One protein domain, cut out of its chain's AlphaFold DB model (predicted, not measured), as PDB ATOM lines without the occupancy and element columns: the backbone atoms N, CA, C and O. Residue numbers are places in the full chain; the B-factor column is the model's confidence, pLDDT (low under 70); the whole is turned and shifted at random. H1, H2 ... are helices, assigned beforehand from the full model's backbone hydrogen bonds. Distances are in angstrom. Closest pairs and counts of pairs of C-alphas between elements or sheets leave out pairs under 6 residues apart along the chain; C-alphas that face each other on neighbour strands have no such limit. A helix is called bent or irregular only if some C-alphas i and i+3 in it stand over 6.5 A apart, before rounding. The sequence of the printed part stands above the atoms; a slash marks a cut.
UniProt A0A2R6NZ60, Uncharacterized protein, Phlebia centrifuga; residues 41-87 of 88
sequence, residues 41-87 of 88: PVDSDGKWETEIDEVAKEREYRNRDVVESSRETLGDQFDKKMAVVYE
ATOM      1  N   PRO A  41      60.269 -27.599 -16.285       93.50
ATOM      2  CA  PRO A  41      61.084 -28.656 -15.693       93.50
ATOM      3  C   PRO A  41      60.962 -28.663 -14.168       93.50
ATOM      4  O   PRO A  41      61.134 -27.631 -13.530       93.50
ATOM      5  N   VAL A  42      60.731 -29.834 -13.573       91.56
ATOM      6  CA  VAL A  42      60.779 -29.992 -12.114       91.56
ATOM      7  C   VAL A  42      62.237 -30.141 -11.691       91.56
ATOM      8  O   VAL A  42      62.887 -31.130 -12.035       91.56
ATOM      9  N   ASP A  43      62.748 -29.156 -10.962       89.81
ATOM     10  CA  ASP A  43      64.094 -29.164 -10.395       89.81
ATOM     11  C   ASP A  43      64.081 -29.248  -8.861       89.81
ATOM     12  O   ASP A  43      63.064 -29.033  -8.200       89.81
ATOM     13  N   SER A  44      65.238 -29.598  -8.293       88.50
ATOM     14  CA  SER A  44      65.444 -29.676  -6.841       88.50
ATOM     15  C   SER A  44      65.422 -28.315  -6.147       88.50
ATOM     16  O   SER A  44      65.269 -28.263  -4.930       88.50
ATOM     17  N   ASP A  45      65.602 -27.234  -6.907       88.25
ATOM     18  CA  ASP A  45      65.660 -25.867  -6.390       88.25
ATOM     19  C   ASP A  45      64.255 -25.256  -6.228       88.25
ATOM     20  O   ASP A  45      64.124 -24.163  -5.678       88.25
ATOM     21  N   GLY A  46      63.208 -25.947  -6.697       88.38
ATOM     22  CA  GLY A  46      61.813 -25.525  -6.578       88.38
ATOM     23  C   GLY A  46      61.400 -24.421  -7.554       88.38
ATOM     24  O   GLY A  46      60.335 -23.829  -7.388       88.38
ATOM     25  N   LYS A  47      62.204 -24.117  -8.584       91.38
ATOM     26  CA  LYS A  47      61.925 -22.987  -9.497       91.38
ATOM     27  C   LYS A  47      60.665 -23.189 -10.329       91.38
ATOM     28  O   LYS A  47      60.025 -22.213 -10.721       91.38
ATOM     29  N   TRP A  48      60.282 -24.446 -10.535       94.31
ATOM     30  CA  TRP A  48      59.060 -24.837 -11.228       94.31
ATOM     31  C   TRP A  48      57.803 -24.177 -10.640       94.31
ATOM     32  O   TRP A  48      56.890 -23.846 -11.392       94.31
ATOM     33  N   GLU A  49      57.758 -23.914  -9.328       93.81
ATOM     34  CA  GLU A  49      56.620 -23.231  -8.697       93.81
ATOM     35  C   GLU A  49      56.460 -21.796  -9.208       93.81
ATOM     36  O   GLU A  49      55.346 -21.350  -9.482       93.81
ATOM     37  N   THR A  50      57.578 -21.086  -9.393       93.81
ATOM     38  CA  THR A  50      57.564 -19.691  -9.852       93.81
ATOM     39  C   THR A  50      57.150 -19.604 -11.320       93.81
ATOM     40  O   THR A  50      56.347 -18.748 -11.680       93.81
ATOM     41  N   GLU A  51      57.620 -20.528 -12.161       95.00
ATOM     42  CA  GLU A  51      57.193 -20.602 -13.565       95.00
ATOM     43  C   GLU A  51      55.689 -20.921 -13.688       95.00
ATOM     44  O   GLU A  51      54.996 -20.349 -14.531       95.00
ATOM     45  N   ILE A  52      55.140 -21.775 -12.811       95.56
ATOM     46  CA  ILE A  52      53.689 -22.023 -12.748       95.56
ATOM     47  C   ILE A  52      52.931 -20.756 -12.322       95.56
ATOM     48  O   ILE A  52      51.879 -20.460 -12.896       95.56
ATOM     49  N   ASP A  53      53.443 -20.000 -11.348       95.25
ATOM     50  CA  ASP A  53      52.830 -18.745 -10.891       95.25
ATOM     51  C   ASP A  53      52.761 -17.687 -12.003       95.25
ATOM     52  O   ASP A  53      51.759 -16.971 -12.118       95.25
ATOM     53  N   GLU A  54      53.781 -17.602 -12.858       96.56
ATOM     54  CA  GLU A  54      53.778 -16.709 -14.020       96.56
ATOM     55  C   GLU A  54      52.666 -17.076 -15.012       96.56
ATOM     56  O   GLU A  54      51.889 -16.203 -15.417       96.56
ATOM     57  N   VAL A  55      52.520 -18.368 -15.329       97.06
ATOM     58  CA  VAL A  55      51.438 -18.866 -16.195       97.06
ATOM     59  C   VAL A  55      50.067 -18.603 -15.567       97.06
ATOM     60  O   VAL A  55      49.144 -18.148 -16.246       97.06
ATOM     61  N   ALA A  56      49.919 -18.852 -14.264       97.12
ATOM     62  CA  ALA A  56      48.676 -18.604 -13.542       97.12
ATOM     63  C   ALA A  56      48.288 -17.120 -13.568       97.12
ATOM     64  O   ALA A  56      47.118 -16.793 -13.773       97.12
ATOM     65  N   LYS A  57      49.261 -16.214 -13.426       97.31
ATOM     66  CA  LYS A  57      49.043 -14.766 -13.515       97.31
ATOM     67  C   LYS A  57      48.624 -14.330 -14.919       97.31
ATOM     68  O   LYS A  57      47.690 -13.543 -15.035       97.31
ATOM     69  N   GLU A  58      49.278 -14.837 -15.965       97.56
ATOM     70  CA  GLU A  58      48.920 -14.547 -17.364       97.56
ATOM     71  C   GLU A  58      47.489 -15.001 -17.690       97.56
ATOM     72  O   GLU A  58      46.753 -14.318 -18.402       97.56
ATOM     73  N   ARG A  59      47.087 -16.155 -17.150       96.88
ATOM     74  CA  ARG A  59      45.798 -16.801 -17.430       96.88
ATOM     75  C   ARG A  59      44.696 -16.491 -16.424       96.88
ATOM     76  O   ARG A  59      43.592 -17.010 -16.567       96.88
ATOM     77  N   GLU A  60      44.994 -15.663 -15.429       97.50
ATOM     78  CA  GLU A  60      44.094 -15.310 -14.330       97.50
ATOM     79  C   GLU A  60      43.579 -16.528 -13.532       97.50
ATOM     80  O   GLU A  60      42.453 -16.535 -13.028       97.50
ATOM     81  N   TYR A  61      44.406 -17.565 -13.373       97.19
ATOM     82  CA  TYR A  61      44.105 -18.714 -12.517       97.19
ATOM     83  C   TYR A  61      44.286 -18.331 -11.043       97.19
ATOM     84  O   TYR A  61      45.394 -18.294 -10.516       97.19
ATOM     85  N   ARG A  62      43.174 -18.003 -10.371       95.06
ATOM     86  CA  ARG A  62      43.181 -17.427  -9.010       95.06
ATOM     87  C   ARG A  62      43.331 -18.442  -7.881       95.06
ATOM     88  O   ARG A  62      43.685 -18.054  -6.774       95.06
ATOM     89  N   ASN A  63      43.011 -19.704  -8.142       95.88
ATOM     90  CA  ASN A  63      42.987 -20.757  -7.134       95.88
ATOM     91  C   ASN A  63      43.979 -21.853  -7.520       95.88
ATOM     92  O   ASN A  63      44.026 -22.252  -8.684       95.88
ATOM     93  N   ARG A  64      44.733 -22.342  -6.533       93.50
ATOM     94  CA  ARG A  64      45.655 -23.467  -6.666       93.50
ATOM     95  C   ARG A  64      45.613 -24.313  -5.401       93.50
ATOM     96  O   ARG A  64      45.626 -23.775  -4.297       93.50
ATOM     97  N   ASP A  65      45.626 -25.620  -5.587       95.06
ATOM     98  CA  ASP A  65      45.913 -26.617  -4.569       95.06
ATOM     99  C   ASP A  65      47.052 -27.536  -5.041       95.06
ATOM    100  O   ASP A  65      47.556 -27.422  -6.161       95.06
ATOM    101  N   VAL A  66      47.510 -28.407  -4.143       92.12
ATOM    102  CA  VAL A  66      48.464 -29.473  -4.455       92.12
ATOM    103  C   VAL A  66      47.806 -30.780  -4.049       92.12
ATOM    104  O   VAL A  66      47.395 -30.942  -2.899       92.12
ATOM    105  N   VAL A  67      47.692 -31.705  -4.998       91.19
ATOM    106  CA  VAL A  67      47.034 -32.996  -4.800       91.19
ATOM    107  C   VAL A  67      48.014 -34.111  -5.137       91.19
ATOM    108  O   VAL A  67      48.569 -34.147  -6.233       91.19
ATOM    109  N   GLU A  68      48.183 -35.058  -4.217       92.44
ATOM    110  CA  GLU A  68      48.898 -36.308  -4.467       92.44
ATOM    111  C   GLU A  68      47.891 -37.457  -4.603       92.44
ATOM    112  O   GLU A  68      47.156 -37.772  -3.665       92.44
ATOM    113  N   SER A  69      47.869 -38.103  -5.771       91.06
ATOM    114  CA  SER A  69      46.998 -39.250  -6.050       91.06
ATOM    115  C   SER A  69      47.807 -40.544  -6.076       91.06
ATOM    116  O   SER A  69      48.199 -41.020  -7.140       91.06
ATOM    117  N   SER A  70      48.050 -41.129  -4.903       93.69
ATOM    118  CA  SER A  70      48.732 -42.415  -4.754       93.69
ATOM    119  C   SER A  70      47.893 -43.372  -3.903       93.69
ATOM    120  O   SER A  70      46.986 -42.963  -3.174       93.69
ATOM    121  N   ARG A  71      48.165 -44.681  -3.998       93.12
ATOM    122  CA  ARG A  71      47.526 -45.664  -3.103       93.12
ATOM    123  C   ARG A  71      47.919 -45.433  -1.645       93.12
ATOM    124  O   ARG A  71      47.135 -45.751  -0.761       93.12
ATOM    125  N   GLU A  72      49.098 -44.868  -1.405       94.81
ATOM    126  CA  GLU A  72      49.587 -44.531  -0.068       94.81
ATOM    127  C   GLU A  72      48.778 -43.384   0.547       94.81
ATOM    128  O   GLU A  72      48.361 -43.485   1.698       94.81
ATOM    129  N   THR A  73      48.480 -42.333  -0.228       93.44
ATOM    130  CA  THR A  73      47.712 -41.183   0.275       93.44
ATOM    131  C   THR A  73      46.206 -41.417   0.297       93.44
ATOM    132  O   THR A  73      45.521 -40.934   1.198       93.44
ATOM    133  N   LEU A  74      45.663 -42.147  -0.683       92.25
ATOM    134  CA  LEU A  74      44.216 -42.331  -0.843       92.25
ATOM    135  C   LEU A  74      43.686 -43.658  -0.277       92.25
ATOM    136  O   LEU A  74      42.470 -43.793  -0.113       92.25
ATOM    137  N   GLY A  75      44.560 -44.624   0.025       94.38
ATOM    138  CA  GLY A  75      44.198 -45.927   0.588       94.38
ATOM    139  C   GLY A  75      43.069 -46.617  -0.181       94.38
ATOM    140  O   GLY A  75      43.050 -46.638  -1.415       94.38
ATOM    141  N   ASP A  76      42.077 -47.115   0.559       94.00
ATOM    142  CA  ASP A  76      40.909 -47.825   0.017       94.00
ATOM    143  C   ASP A  76      40.026 -46.956  -0.900       94.00
ATOM    144  O   ASP A  76      39.199 -47.474  -1.652       94.00
ATOM    145  N   GLN A  77      40.179 -45.627  -0.868       93.25
ATOM    146  CA  GLN A  77      39.416 -44.720  -1.730       93.25
ATOM    147  C   GLN A  77      40.043 -44.539  -3.113       93.25
ATOM    148  O   GLN A  77      39.373 -43.996  -3.994       93.25
ATOM    149  N   PHE A  78      41.297 -44.962  -3.313       93.94
ATOM    150  CA  PHE A  78      42.050 -44.711  -4.542       93.94
ATOM    151  C   PHE A  78      41.273 -45.155  -5.786       93.94
ATOM    152  O   PHE A  78      40.970 -44.335  -6.648       93.94
ATOM    153  N   ASP A  79      40.880 -46.429  -5.851       90.19
ATOM    154  CA  ASP A  79      40.240 -46.981  -7.050       90.19
ATOM    155  C   ASP A  79      38.871 -46.335  -7.319       90.19
ATOM    156  O   ASP A  79      38.551 -46.028  -8.465       90.19
ATOM    157  N   LYS A  80      38.098 -46.024  -6.267       92.44
ATOM    158  CA  LYS A  80      36.817 -45.317  -6.409       92.44
ATOM    159  C   LYS A  80      37.005 -43.896  -6.948       92.44
ATOM    160  O   LYS A  80      36.228 -43.465  -7.794       92.44
ATOM    161  N   LYS A  81      38.014 -43.158  -6.470       91.56
ATOM    162  CA  LYS A  81      38.303 -41.802  -6.963       91.56
ATOM    163  C   LYS A  81      38.803 -41.819  -8.405       91.56
ATOM    164  O   LYS A  81      38.376 -40.983  -9.187       91.56
ATOM    165  N   MET A  82      39.655 -42.781  -8.762       92.38
ATOM    166  CA  MET A  82      40.130 -42.933 -10.140       92.38
ATOM    167  C   MET A  82      38.993 -43.295 -11.101       92.38
ATOM    168  O   MET A  82      38.967 -42.766 -12.205       92.38
ATOM    169  N   ALA A  83      38.034 -44.125 -10.676       90.50
ATOM    170  CA  ALA A  83      36.844 -44.421 -11.473       90.50
ATOM    171  C   ALA A  83      36.017 -43.157 -11.755       90.50
ATOM    172  O   ALA A  83      35.690 -42.901 -12.904       90.50
ATOM    173  N   VAL A  84      35.773 -42.314 -10.743       92.06
ATOM    174  CA  VAL A  84      35.027 -41.050 -10.914       92.06
ATOM    175  C   VAL A  84      35.737 -40.065 -11.846       92.06
ATOM    176  O   VAL A  84      35.076 -39.340 -12.568       92.06
ATOM    177  N   VAL A  85      37.072 -40.012 -11.829       90.12
ATOM    178  CA  VAL A  85      37.835 -39.133 -12.739       90.12
ATOM    179  C   VAL A  85      37.818 -39.656 -14.180       90.12
ATOM    180  O   VAL A  85      37.949 -38.870 -15.112       90.12
ATOM    181  N   TYR A  86      37.695 -40.972 -14.368       88.81
ATOM    182  CA  TYR A  86      37.643 -41.595 -15.691       88.81
ATOM    183  C   TYR A  86      36.231 -41.606 -16.297       88.81
ATOM    184  O   TYR A  86      36.083 -41.532 -17.513       88.81
ATOM    185  N   GLU A  87      35.203 -41.722 -15.458       83.12
ATOM    186  CA  GLU A  87      33.795 -41.669 -15.847       83.12
ATOM    187  C   GLU A  87      33.322 -40.205 -15.948       83.12
ATOM    188  O   GLU A  87      32.856 -39.632 -14.964       83.12
TER     189      GLU A  87
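This is residues 41 to 87 of the 88 residues of an uncharacterized protein of Phlebia centrifuga (UniProt A0A2R6NZ60). Picture an open, loosely strung frame: the kinked helix H2 at one end, the helix H1 at the other, and a single long link, residues 60 to 70, spanning the empty space between them. Residues 42 to 48 and 72 to 77 stick out. The 47 printed residues hold two named helices, H1 then H2, and no named strand; the class is all helix. The whole is extended, with a radius of gyration of the C-alphas of 14.8 A and spans of 36 by 26 by 15 A.

Start at H2, residues 71 to 86: it is irregular, C-alphas 73 and 76 being 9.5 A apart, and has a kink of 83 degrees near residue 78. H1, residues 47 to 59, is apart from it. Every O i to N i+4 pair is within hydrogen-bond range in H1, but 7 of 12 in H2.

Find C-alpha 71 at (47.526, -45.664, -3.103); H2 runs 16.5 A to C-alpha 86. H1 runs 19.0 A from C-alpha 47 at (61.925, -22.987, -9.497) to C-alpha 59 at (45.798, -16.801, -17.430).

The C-alphas farthest apart, of Glu 58 and Asp 76, stand 38.4 A from each other. The link from H1 to H2 is long, 11 residues. The printed part has no cut, and no printed residue has a pLDDT under 70.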